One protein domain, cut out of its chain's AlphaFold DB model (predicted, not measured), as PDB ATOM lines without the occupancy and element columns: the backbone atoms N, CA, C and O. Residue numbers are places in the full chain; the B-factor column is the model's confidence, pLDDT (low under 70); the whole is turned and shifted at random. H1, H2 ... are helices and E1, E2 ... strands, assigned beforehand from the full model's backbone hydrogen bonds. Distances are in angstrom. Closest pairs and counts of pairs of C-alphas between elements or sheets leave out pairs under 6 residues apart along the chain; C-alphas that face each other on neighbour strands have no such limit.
ATOM      1  N   LYS A 956       9.303  39.161  16.093       48.84
ATOM      2  CA  LYS A 956       8.145  38.398  16.611       48.84
ATOM      3  C   LYS A 956       7.827  38.754  18.078       48.84
ATOM      4  O   LYS A 956       8.701  38.793  18.938       48.84
ATOM      5  N   ASP A 957       6.537  38.960  18.325       58.31
ATOM      6  CA  ASP A 957       5.823  38.822  19.605       58.31
ATOM      7  C   ASP A 957       6.006  39.867  20.728       58.31
ATOM      8  O   ASP A 957       5.372  39.725  21.777       58.31
ATOM      9  N   MET A 958       6.755  40.964  20.531       62.66
ATOM     10  CA  MET A 958       6.704  42.123  21.447       62.66
ATOM     11  C   MET A 958       7.003  43.468  20.757       62.66
ATOM     12  O   MET A 958       8.018  43.606  20.079       62.66
ATOM     13  N   LYS A 959       6.163  44.482  21.006       79.06
ATOM     14  CA  LYS A 959       6.364  45.903  20.657       79.06
ATOM     15  C   LYS A 959       6.557  46.715  21.945       79.06
ATOM     16  O   LYS A 959       5.876  46.448  22.934       79.06
ATOM     17  N   ILE A 960       7.459  47.698  21.950       77.56
ATOM     18  CA  ILE A 960       7.653  48.634  23.073       77.56
ATOM     19  C   ILE A 960       7.573  50.065  22.545       77.56
ATOM     20  O   ILE A 960       8.239  50.402  21.570       77.56
ATOM     21  N   GLU A 961       6.802  50.896  23.234       84.12
ATOM     22  CA  GLU A 961       6.627  52.327  22.981       84.12
ATOM     23  C   GLU A 961       6.832  53.091  24.303       84.12
ATOM     24  O   GLU A 961       6.657  52.526  25.390       84.12
ATOM     25  N   LEU A 962       7.249  54.355  24.236       86.00
ATOM     26  CA  LEU A 962       7.553  55.203  25.397       86.00
ATOM     27  C   LEU A 962       6.693  56.468  25.361       86.00
ATOM     28  O   LEU A 962       6.321  56.910  24.278       86.00
ATOM     29  N   ASP A 963       6.396  57.012  26.542       87.00
ATOM     30  CA  ASP A 963       5.673  58.280  26.743       87.00
ATOM     31  C   ASP A 963       4.354  58.379  25.945       87.00
ATOM     32  O   ASP A 963       4.060  59.355  25.258       87.00
ATOM     33  N   VAL A 964       3.553  57.313  26.039       89.19
ATOM     34  CA  VAL A 964       2.374  57.054  25.203       89.19
ATOM     35  C   VAL A 964       1.100  57.601  25.851       89.19
ATOM     36  O   VAL A 964       0.815  57.319  27.018       89.19
ATOM     37  N   ALA A 965       0.293  58.334  25.084       88.31
ATOM     38  CA  ALA A 965      -1.055  58.726  25.493       88.31
ATOM     39  C   ALA A 965      -1.985  57.504  25.575       88.31
ATOM     40  O   ALA A 965      -1.929  56.615  24.728       88.31
ATOM     41  N   PHE A 966      -2.854  57.451  26.587       90.38
ATOM     42  CA  PHE A 966      -3.846  56.381  26.679       90.38
ATOM     43  C   PHE A 966      -5.016  56.657  25.725       90.38
ATOM     44  O   PHE A 966      -5.698  57.670  25.841       90.38
ATOM     45  N   ASP A 967      -5.217  55.740  24.787       84.25
ATOM     46  CA  ASP A 967      -5.960  55.912  23.534       84.25
ATOM     47  C   ASP A 967      -7.267  55.097  23.455       84.25
ATOM     48  O   ASP A 967      -7.988  55.169  22.462       84.25
ATOM     49  N   ARG A 968      -7.588  54.311  24.492       84.62
ATOM     50  CA  ARG A 968      -8.764  53.421  24.540       84.62
ATOM     51  C   ARG A 968      -9.947  54.076  25.262       84.62
ATOM     52  O   ARG A 968      -9.767  54.667  26.326       84.62
ATOM     53  N   ASP A 969     -11.167  53.887  24.756       85.38
ATOM     54  CA  ASP A 969     -12.385  54.333  25.446       85.38
ATOM     55  C   ASP A 969     -12.640  53.497  26.718       85.38
ATOM     56  O   ASP A 969     -12.761  52.270  26.686       85.38
ATOM     57  N   PHE A 970     -12.762  54.176  27.860       87.06
ATOM     58  CA  PHE A 970     -13.043  53.568  29.164       87.06
ATOM     59  C   PHE A 970     -14.382  52.825  29.262       87.06
ATOM     60  O   PHE A 970     -14.555  52.026  30.184       87.06
ATOM     61  N   THR A 971     -15.328  53.090  28.363       82.75
ATOM     62  CA  THR A 971     -16.633  52.419  28.296       82.75
ATOM     63  C   THR A 971     -16.569  51.073  27.572       82.75
ATOM     64  O   THR A 971     -17.341  50.173  27.905       82.75
ATOM     65  N   GLU A 972     -15.612  50.893  26.657       84.56
ATOM     66  CA  GLU A 972     -15.394  49.638  25.924       84.56
ATOM     67  C   GLU A 972     -14.510  48.642  26.694       84.56
ATOM     68  O   GLU A 972     -14.546  47.437  26.426       84.56
ATOM     69  N   ILE A 973     -13.743  49.116  27.685       88.44
ATOM     70  CA  ILE A 973     -12.892  48.266  28.526       88.44
ATOM     71  C   ILE A 973     -13.757  47.413  29.463       88.44
ATOM     72  O   ILE A 973     -14.262  47.858  30.497       88.44
ATOM     73  N   LYS A 974     -13.874  46.126  29.130       88.12
ATOM     74  CA  LYS A 974     -14.537  45.104  29.939       88.12
ATOM     75  C   LYS A 974     -13.789  44.878  31.253       88.12
ATOM     76  O   LYS A 974     -12.561  44.924  31.316       88.12
ATOM     77  N   VAL A 975     -14.537  44.592  32.322       86.12
ATOM     78  CA  VAL A 975     -13.974  44.358  33.659       86.12
ATOM     79  C   VAL A 975     -14.732  43.252  34.390       86.12
ATOM     80  O   VAL A 975     -15.900  43.425  34.749       86.12
ATOM     81  N   THR A 976     -14.076  42.113  34.634       78.06
ATOM     82  CA  THR A 976     -14.735  40.913  35.183       78.06
ATOM     83  C   THR A 976     -14.758  40.818  36.710       78.06
ATOM     84  O   THR A 976     -15.635  40.146  37.246       78.06
ATOM     85  N   ASP A 977     -13.859  41.492  37.432       82.31
ATOM     86  CA  ASP A 977     -13.738  41.375  38.894       82.31
ATOM     87  C   ASP A 977     -13.693  42.731  39.630       82.31
ATOM     88  O   ASP A 977     -13.533  43.799  39.036       82.31
ATOM     89  N   ALA A 978     -13.876  42.694  40.954       81.50
ATOM     90  CA  ALA A 978     -13.986  43.892  41.786       81.50
ATOM     91  C   ALA A 978     -12.667  44.675  41.942       81.50
ATOM     92  O   ALA A 978     -12.712  45.898  42.078       81.50
ATOM     93  N   ALA A 979     -11.510  44.006  41.892       79.75
ATOM     94  CA  ALA A 979     -10.209  44.667  41.986       79.75
ATOM     95  C   ALA A 979      -9.891  45.396  40.675       79.75
ATOM     96  O   ALA A 979      -9.519  46.569  40.685       79.75
ATOM     97  N   SER A 980     -10.158  44.758  39.537       81.62
ATOM     98  CA  SER A 980     -10.063  45.379  38.217       81.62
ATOM     99  C   SER A 980     -11.039  46.558  38.069       81.62
ATOM    100  O   SER A 980     -10.681  47.569  37.470       81.62
ATOM    101  N   LYS A 981     -12.222  46.532  38.711       85.81
ATOM    102  CA  LYS A 981     -13.133  47.704  38.764       85.81
ATOM    103  C   LYS A 981     -12.563  48.880  39.563       85.81
ATOM    104  O   LYS A 981     -12.897  50.025  39.268       85.81
ATOM    105  N   GLN A 982     -11.699  48.629  40.547       85.75
ATOM    106  CA  GLN A 982     -10.941  49.684  41.228       85.75
ATOM    107  C   GLN A 982      -9.748  50.154  40.378       85.75
ATOM    108  O   GLN A 982      -9.540  51.360  40.256       85.75
ATOM    109  N   ARG A 983      -9.023  49.240  39.712       86.12
ATOM    110  CA  ARG A 983      -7.926  49.599  38.792       86.12
ATOM    111  C   ARG A 983      -8.409  50.423  37.596       86.12
ATOM    112  O   ARG A 983      -7.719  51.367  37.240       86.12
ATOM    113  N   LEU A 984      -9.594  50.159  37.030       89.62
ATOM    114  CA  LEU A 984     -10.139  50.975  35.933       89.62
ATOM    115  C   LEU A 984     -10.410  52.420  36.382       89.62
ATOM    116  O   LEU A 984     -10.094  53.352  35.652       89.62
ATOM    117  N   LYS A 985     -10.924  52.622  37.605       90.00
ATOM    118  CA  LYS A 985     -11.097  53.968  38.181       90.00
ATOM    119  C   LYS A 985      -9.761  54.686  38.389       90.00
ATOM    120  O   LYS A 985      -9.681  55.881  38.130       90.00
ATOM    121  N   LEU A 986      -8.727  53.970  38.836       89.56
ATOM    122  CA  LEU A 986      -7.385  54.529  39.029       89.56
ATOM    123  C   LEU A 986      -6.702  54.871  37.694       89.56
ATOM    124  O   LEU A 986      -6.087  55.928  37.582       89.56
ATOM    125  N   LEU A 987      -6.845  54.010  36.681       90.38
ATOM    126  CA  LEU A 987      -6.365  54.260  35.321       90.38
ATOM    127  C   LEU A 987      -7.059  55.486  34.723       90.38
ATOM    128  O   LEU A 987      -6.379  56.400  34.267       90.38
ATOM    129  N   LYS A 988      -8.396  55.543  34.808       91.94
ATOM    130  CA  LYS A 988      -9.161  56.706  34.359       91.94
ATOM    131  C   LYS A 988      -8.717  57.984  35.070       91.94
ATOM    132  O   LYS A 988      -8.420  58.952  34.393       91.94
ATOM    133  N   TYR A 989      -8.563  57.973  36.395       91.25
ATOM    134  CA  TYR A 989      -8.075  59.142  37.135       91.25
ATOM    135  C   TYR A 989      -6.709  59.650  36.633       91.25
ATOM    136  O   TYR A 989      -6.539  60.855  36.475       91.25
ATOM    137  N   LYS A 990      -5.751  58.758  36.330       89.25
ATOM    138  CA  LYS A 990      -4.444  59.156  35.769       89.25
ATOM    139  C   LYS A 990      -4.575  59.805  34.388       89.25
ATOM    140  O   LYS A 990      -3.968  60.847  34.153       89.25
ATOM    141  N   VAL A 991      -5.374  59.209  33.505       90.06
ATOM    142  CA  VAL A 991      -5.568  59.684  32.126       90.06
ATOM    143  C   VAL A 991      -6.370  60.989  32.095       90.06
ATOM    144  O   VAL A 991      -5.936  61.941  31.455       90.06
ATOM    145  N   ASP A 992      -7.451  61.087  32.873       89.88
ATOM    146  CA  ASP A 992      -8.215  62.325  33.089       89.88
ATOM    147  C   ASP A 992      -7.328  63.448  33.676       89.88
ATOM    148  O   ASP A 992      -7.572  64.625  33.425       89.88
ATOM    149  N   SER A 993      -6.278  63.100  34.437       87.81
ATOM    150  CA  SER A 993      -5.283  64.052  34.966       87.81
ATOM    151  C   SER A 993      -4.143  64.409  33.994       87.81
ATOM    152  O   SER A 993      -3.207  65.104  34.385       87.81
ATOM    153  N   GLY A 994      -4.198  63.948  32.738       84.69
ATOM    154  CA  GLY A 994      -3.225  64.283  31.691       84.69
ATOM    155  C   GLY A 994      -1.864  63.585  31.805       84.69
ATOM    156  O   GLY A 994      -0.913  63.987  31.135       84.69
ATOM    157  N   VAL A 995      -1.736  62.550  32.643       86.50
ATOM    158  CA  VAL A 995      -0.475  61.811  32.812       86.50
ATOM    159  C   VAL A 995      -0.311  60.795  31.678       86.50
ATOM    160  O   VAL A 995      -1.165  59.930  31.492       86.50
ATOM    161  N   MET A 996       0.808  60.862  30.952       87.62
ATOM    162  CA  MET A 996       1.164  59.892  29.906       87.62
ATOM    163  C   MET A 996       1.704  58.581  30.496       87.62
ATOM    164  O   MET A 996       2.305  58.556  31.573       87.62
ATOM    165  N   ALA A 997       1.542  57.473  29.771       88.25
ATOM    166  CA  ALA A 997       2.147  56.201  30.139       88.25
ATOM    167  C   ALA A 997       3.633  56.192  29.750       88.25
ATOM    168  O   ALA A 997       3.977  56.042  28.579       88.25
ATOM    169  N   THR A 998       4.518  56.269  30.748       87.69
ATOM    170  CA  THR A 998       5.992  56.183  30.610       87.69
ATOM    171  C   THR A 998       6.478  55.023  29.727       87.69
ATOM    172  O   THR A 998       7.564  55.071  29.149       87.69
ATOM    173  N   ARG A 999       5.678  53.955  29.614       85.12
ATOM    174  CA  ARG A 999       5.880  52.862  28.663       85.12
ATOM    175  C   ARG A 999       4.562  52.177  28.315       85.12
ATOM    176  O   ARG A 999       3.774  51.884  29.213       85.12
ATOM    177  N   LYS A1000       4.397  51.811  27.044       88.81
ATOM    178  CA  LYS A1000       3.447  50.794  26.573       88.81
ATOM    179  C   LYS A1000       4.236  49.581  26.069       88.81
ATOM    180  O   LYS A1000       5.254  49.730  25.393       88.81
ATOM    181  N   VAL A1001       3.805  48.373  26.425       82.69
ATOM    182  CA  VAL A1001       4.364  47.113  25.906       82.69
ATOM    183  C   VAL A1001       3.229  46.251  25.378       82.69
ATOM    184  O   VAL A1001       2.368  45.853  26.156       82.69
ATOM    185  N   THR A1002       3.241  45.940  24.086       84.44
ATOM    186  CA  THR A1002       2.255  45.050  23.457       84.44
ATOM    187  C   THR A1002       2.895  43.696  23.189       84.44
ATOM    188  O   THR A1002       3.901  43.624  22.484       84.44
ATOM    189  N   TYR A1003       2.312  42.621  23.715       78.38
ATOM    190  CA  TYR A1003       2.674  41.243  23.371       78.38
ATOM    191  C   TYR A1003       1.637  40.643  22.423       78.38
ATOM    192  O   TYR A1003       0.439  40.841  22.623       78.38
ATOM    193  N   GLN A1004       2.085  39.857  21.445       77.69
ATOM    194  CA  GLN A1004       1.190  38.982  20.679       77.69
ATOM    195  C   GLN A1004       0.937  37.701  21.479       77.69
ATOM    196  O   GLN A1004       1.867  37.132  22.055       77.69
ATOM    197  N   VAL A1005      -0.312  37.237  21.536       71.19
ATOM    198  CA  VAL A1005      -0.702  35.999  22.229       71.19
ATOM    199  C   VAL A1005      -1.692  35.192  21.382       71.19
ATOM    200  O   VAL A1005      -2.406  35.731  20.543       71.19
ATOM    201  N   ALA A1006      -1.793  33.877  21.602       66.31
ATOM    202  CA  ALA A1006      -2.645  33.005  20.777       66.31
ATOM    203  C   ALA A1006      -4.134  33.432  20.722       66.31
ATOM    204  O   ALA A1006      -4.849  33.098  19.770       66.31
ATOM    205  N   THR A1007      -4.600  34.194  21.717       67.12
ATOM    206  CA  THR A1007      -5.966  34.721  21.859       67.12
ATOM    207  C   THR A1007      -6.166  36.160  21.359       67.12
ATOM    208  O   THR A1007      -7.309  36.609  21.355       67.12
ATOM    209  N   GLY A1008      -5.117  36.869  20.924       81.19
ATOM    210  CA  GLY A1008      -5.167  38.292  20.555       81.19
ATOM    211  C   GLY A1008      -3.894  39.042  20.966       81.19
ATOM    212  O   GLY A1008      -2.792  38.541  20.763       81.19
ATOM    213  N   GLU A1009      -4.032  40.214  21.581       85.94
ATOM    214  CA  GLU A1009      -2.908  41.032  22.054       85.94
ATOM    215  C   GLU A1009      -2.980  41.287  23.568       85.94
ATOM    216  O   GLU A1009      -4.029  41.155  24.199       85.94
ATOM    217  N   LEU A1010      -1.848  41.640  24.175       83.25
ATOM    218  CA  LEU A1010      -1.753  42.004  25.588       83.25
ATOM    219  C   LEU A1010      -0.975  43.316  25.725       83.25
ATOM    220  O   LEU A1010       0.251  43.324  25.614       83.25
ATOM    221  N   GLU A1011      -1.682  44.417  25.972       89.31
ATOM    222  CA  GLU A1011      -1.099  45.742  26.193       89.31
ATOM    223  C   GLU A1011      -0.833  45.965  27.689       89.31
ATOM    224  O   GLU A1011      -1.716  45.792  28.531       89.31
ATOM    225  N   ILE A1012       0.384  46.379  28.043       88.50
ATOM    226  CA  ILE A1012       0.761  46.796  29.396       88.50
ATOM    227  C   ILE A1012       1.171  48.264  29.359       88.50
ATOM    228  O   ILE A1012       2.225  48.595  28.818       88.50
ATOM    229  N   TYR A1013       0.360  49.127  29.967       89.31
ATOM    230  CA  TYR A1013       0.671  50.542  30.167       89.31
ATOM    231  C   TYR A1013       1.267  50.732  31.571       89.31
ATOM    232  O   TYR A1013       0.681  50.296  32.567       89.31
ATOM    233  N   GLN A1014       2.430  51.379  31.655       87.94
ATOM    234  CA  GLN A1014       3.121  51.708  32.903       87.94
ATOM    235  C   GLN A1014       3.028  53.212  33.187       87.94
ATOM    236  O   GLN A1014       3.550  54.031  32.429       87.94
ATOM    237  N   PHE A1015       2.445  53.559  34.334       88.12
ATOM    238  CA  PHE A1015       2.413  54.917  34.875       88.12
ATOM    239  C   PHE A1015       3.209  54.925  36.185       88.12
ATOM    240  O   PHE A1015       2.788  54.335  37.183       88.12
ATOM    241  N   ASP A1016       4.386  55.551  36.175       80.75
ATOM    242  CA  ASP A1016       5.365  55.547  37.269       80.75
ATOM    243  C   ASP A1016       5.763  54.129  37.736       80.75
ATOM    244  O   ASP A1016       6.645  53.476  37.174       80.75
ATOM    245  N   LYS A1017       5.110  53.662  38.806       74.50
ATOM    246  CA  LYS A1017       5.343  52.396  39.516       74.50
ATOM    247  C   LYS A1017       4.151  51.439  39.397       74.50
ATOM    248  O   LYS A1017       4.179  50.371  40.004       74.50
ATOM    249  N   GLU A1018       3.110  51.825  38.664       81.44
ATOM    250  CA  GLU A1018       1.846  51.102  38.554       81.44
ATOM    251  C   GLU A1018       1.623  50.632  37.113       81.44
ATOM    252  O   GLU A1018       1.687  51.415  36.165       81.44
ATOM    253  N   ASN A1019       1.344  49.337  36.965       85.75
ATOM    254  CA  ASN A1019       1.098  48.696  35.677       85.75
ATOM    255  C   ASN A1019      -0.395  48.388  35.511       85.75
ATOM    256  O   ASN A1019      -1.042  47.879  36.435       85.75
ATOM    257  N   PHE A1020      -0.912  48.617  34.308       87.88
ATOM    258  CA  PHE A1020      -2.272  48.276  33.903       87.88
ATOM    259  C   PHE A1020      -2.189  47.370  32.675       87.88
ATOM    260  O   PHE A1020      -1.603  47.753  31.664       87.88
ATOM    261  N   THR A1021      -2.723  46.152  32.784       88.44
ATOM    262  CA  THR A1021      -2.681  45.148  31.712       88.44
ATOM    263  C   THR A1021      -4.061  44.987  31.095       88.44
ATOM    264  O   THR A1021      -5.001  44.609  31.792       88.44
ATOM    265  N   LEU A1022      -4.165  45.224  29.793       88.56
ATOM    266  CA  LEU A1022      -5.364  45.012  28.999       88.56
ATOM    267  C   LEU A1022      -5.129  43.805  28.087       88.56
ATOM    268  O   LEU A1022      -4.174  43.786  27.311       88.56
ATOM    269  N   ALA A1023      -5.987  42.792  28.182       86.44
ATOM    270  CA  ALA A1023      -6.054  41.721  27.192       86.44
ATOM    271  C   ALA A1023      -7.033  42.132  26.095       86.44
ATOM    272  O   ALA A1023      -8.186  42.432  26.389       86.44
ATOM    273  N   ILE A1024      -6.578  42.148  24.850       86.88
ATOM    274  CA  ILE A1024      -7.365  42.513  23.675       86.88
ATOM    275  C   ILE A1024      -7.659  41.237  22.897       86.88
ATOM    276  O   ILE A1024      -6.740  40.506  22.530       86.88
ATOM    277  N   ASP A1025      -8.937  40.942  22.665       84.31
ATOM    278  CA  ASP A1025      -9.322  39.796  21.840       84.31
ATOM    279  C   ASP A1025      -9.114  40.065  20.336       84.31
ATOM    280  O   ASP A1025      -8.850  41.185  19.896       84.31
ATOM    281  N   LYS A1026      -9.260  39.023  19.509       80.69
ATOM    282  CA  LYS A1026      -9.146  39.123  18.037       80.69
ATOM    283  C   LYS A1026     -10.230  39.991  17.373       80.69
ATOM    284  O   LYS A1026     -10.203  40.150  16.157       80.69
ATOM    285  N   PHE A1027     -11.167  40.542  18.146       80.12
ATOM    286  CA  PHE A1027     -12.200  41.480  17.710       80.12
ATOM    287  C   PHE A1027     -11.956  42.902  18.252       80.12
ATOM    288  O   PHE A1027     -12.835  43.754  18.139       80.12
ATOM    289  N   GLY A1028     -10.780  43.163  18.839       78.81
ATOM    290  CA  GLY A1028     -10.368  44.471  19.351       78.81
ATOM    291  C   GLY A1028     -10.887  44.810  20.752       78.81
ATOM    292  O   GLY A1028     -10.579  45.889  21.257       78.81
ATOM    293  N   LYS A1029     -11.643  43.920  21.409       84.31
ATOM    294  CA  LYS A1029     -12.265  44.213  22.708       84.31
ATOM    295  C   LYS A1029     -11.258  44.046  23.832       84.31
ATOM    296  O   LYS A1029     -10.711  42.960  24.020       84.31
ATOM    297  N   ALA A1030     -11.055  45.107  24.604       88.62
ATOM    298  CA  ALA A1030     -10.149  45.106  25.741       88.62
ATOM    299  C   ALA A1030     -10.844  44.631  27.030       88.62
ATOM    300  O   ALA A1030     -11.917  45.113  27.382       88.62
ATOM    301  N   GLU A1031     -10.204  43.739  27.787       87.75
ATOM    302  CA  GLU A1031     -10.523  43.445  29.185       87.75
ATOM    303  C   GLU A1031      -9.356  43.869  30.084       87.75
ATOM    304  O   GLU A1031      -8.227  43.405  29.906       87.75
ATOM    305  N   LEU A1032      -9.622  44.727  31.075       88.62
ATOM    306  CA  LEU A1032      -8.626  45.076  32.088       88.62
ATOM    307  C   LEU A1032      -8.450  43.893  33.048       88.62
ATOM    308  O   LEU A1032      -9.381  43.515  33.764       88.62
ATOM    309  N   LEU A1033      -7.244  43.329  33.065       83.12
ATOM    310  CA  LEU A1033      -6.889  42.199  33.913       83.12
ATOM    311  C   LEU A1033      -6.469  42.645  35.315       83.12
ATOM    312  O   LEU A1033      -5.810  43.674  35.502       83.12
ATOM    313  N   ASP A1034      -6.756  41.792  36.296       78.50
ATOM    314  CA  ASP A1034      -6.124  41.878  37.602       78.50
ATOM    315  C   ASP A1034      -4.675  41.364  37.531       78.50
ATOM    316  O   ASP A1034      -4.243  40.709  36.575       78.50
ATOM    317  N   GLU A1035      -3.906  41.636  38.581       68.94
ATOM    318  CA  GLU A1035      -2.487  41.292  38.616       68.94
ATOM    319  C   GLU A1035      -2.240  39.773  38.648       68.94
ATOM    320  O   GLU A1035      -1.192  39.323  38.188       68.94
ATOM    321  N   SER A1036      -3.195  38.960  39.121       70.31
ATOM    322  CA  SER A1036      -3.074  37.497  39.107       70.31
ATOM    323  C   SER A1036      -3.334  36.894  37.719       70.31
ATOM    324  O   SER A1036      -2.497  36.114  37.257       70.31
ATOM    325  N   LYS A1037      -4.401  37.298  37.005       68.31
ATOM    326  CA  LYS A1037      -4.647  36.892  35.603       68.31
ATOM    327  C   LYS A1037      -3.548  37.391  34.663       68.31
ATOM    328  O   LYS A1037      -3.073  36.634  33.824       68.31
ATOM    329  N   SER A1038      -3.112  38.646  34.816       62.94
ATOM    330  CA  SER A1038      -2.020  39.215  34.012       62.94
ATOM    331  C   SER A1038      -0.744  38.373  34.147       62.94
ATOM    332  O   SER A1038      -0.197  37.895  33.151       62.94
ATOM    333  N   ASN A1039      -0.330  38.071  35.384       64.81
ATOM    334  CA  ASN A1039       0.831  37.218  35.627       64.81
ATOM    335  C   ASN A1039       0.638  35.761  35.168       64.81
ATOM    336  O   ASN A1039       1.639  35.123  34.845       64.81
ATOM    337  N   SER A1040      -0.581  35.206  35.146       63.91
ATOM    338  CA  SER A1040      -0.808  33.839  34.649       63.91
ATOM    339  C   SER A1040      -0.737  33.764  33.121       63.91
ATOM    340  O   SER A1040      -0.055  32.885  32.598       63.91
ATOM    341  N   ILE A1041      -1.329  34.729  32.411       63.44
ATOM    342  CA  ILE A1041      -1.290  34.808  30.942       63.44
ATOM    343  C   ILE A1041       0.142  35.063  30.450       63.44
ATOM    344  O   ILE A1041       0.603  34.375  29.542       63.44
ATOM    345  N   LEU A1042       0.896  35.944  31.122       58.62
ATOM    346  CA  LEU A1042       2.332  36.165  30.886       58.62
ATOM    347  C   LEU A1042       3.230  34.962  31.243       58.62
ATOM    348  O   LEU A1042       4.426  34.981  30.945       58.62
ATOM    349  N   GLN A1043       2.691  33.929  31.900       54.47
ATOM    350  CA  GLN A1043       3.385  32.660  32.146       54.47
ATOM    351  C   GLN A1043       2.977  31.570  31.146       54.47
ATOM    352  O   GLN A1043       3.825  30.747  30.805       54.47
ATOM    353  N   SER A1044       1.735  31.570  30.643       50.06
ATOM    354  CA  SER A1044       1.287  30.616  29.621       50.06
ATOM    355  C   SER A1044       1.753  30.985  28.211       50.06
ATOM    356  O   SER A1044       2.218  30.105  27.500       50.06
ATOM    357  N   SER A1045       1.745  32.268  27.816       47.47
ATOM    358  CA  SER A1045       2.177  32.739  26.477       47.47
ATOM    359  C   SER A1045       3.694  32.662  26.215       47.47
ATOM    360  O   SER A1045       4.242  33.345  25.353       47.47
ATOM    361  N   VAL A1046       4.401  31.883  27.029       38.25
ATOM    362  CA  VAL A1046       5.861  31.884  27.182       38.25
ATOM    363  C   VAL A1046       6.445  30.470  27.139       38.25
ATOM    364  O   VAL A1046       7.662  30.313  27.010       38.25
TER     365      VAL A1046
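This is residues 956 to 1046 of the 1050 residues of an uncharacterized protein of Halobacteriovorax marinus (UniProt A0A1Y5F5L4). A single strongly twisted sheet of five antiparallel strands is sandwiched between two helices, H1 across one face and the shorter H2 slantwise on the other, which makes three layers. Along the chain come E1, H1, E2, E3, E4, E5 and H2, and a long stretch without a named element, residues 965 to 977, leads from E1 at one edge of the sheet to H1, which begins near E5 at the other edge. The sheet's order is E1, E2, E3, E4, E5, and E2 to E5 form a meander, each strand the antiparallel neighbour of the one before. The printed part has 91 residues and its class is mixed, helices and strands; it is compact, with a radius of gyration of the C-alphas of 12.4 A, and rounded, spanning 34 by 29 by 25 A.

E1, residues 958 to 964, is an edge strand and antiparallel to E2, residues 997 to 1005, at 160 degrees; N 961 and O 1000 are 2.9 A apart, within hydrogen-bond range. E2 forms a hairpin with E3, residues 1008 to 1015, where N 1003 and O 1010 are 2.9 A apart. E3 forms a hairpin with E4, residues 1018 to 1025, with N 1022 and O 1011 at 2.8 A. E4 forms a hairpin with the other edge strand, E5, residues 1030 to 1033, at 137 degrees, with N 1031 and O 1023 at 2.8 A. H1, residues 978 to 992, is on the sheet at a height of 9.0 A, over E4 and only just over E3, on which 3 of its C-alphas fall. It runs across the strands, at 76 degrees to E4 on the local plane; its closest C-alphas to E5 are those of Ser 980 and Leu 1033, 6.2 A. H2, residues 1035 to 1044, is on the opposite face at a height of 9.2 A, over E4 and only just over E3, with 3 C-alphas on it. It runs slantwise to the strands, at 51 degrees to E4 on the local plane; the C-alphas of Thr 1021 and Ser 1038 are its closest to E4, 6.4 A. H1 and H2 are apart. Every O i to N i+4 pair is within hydrogen-bond range in H2, and 10 of 11 are in H1.

E1 begins at C-alpha 958 (6.704, 42.123, 21.447) and is 16.0 A long. H1 begins at C-alpha 978 (-13.986, 43.892, 41.786) and is 21.2 A long. E2, E3 and E4 measure 21.9 A, 23.2 A and 23.1 A, E5 9.3 A. H2 measures 14.5 A and ends at C-alpha 1044 (1.287, 30.616, 29.621).

The two C-alphas farthest apart are those of Ser 993 and Val 1046, 34.9 A. The printed part has no cut. The link from E1 to H1 is long, with 13 residues; the other links are tight. The mean pLDDT of the printed part is 80.4; residues 956 to 958, 1006 to 1007, 1035 and 1037 to 1046 are under 70.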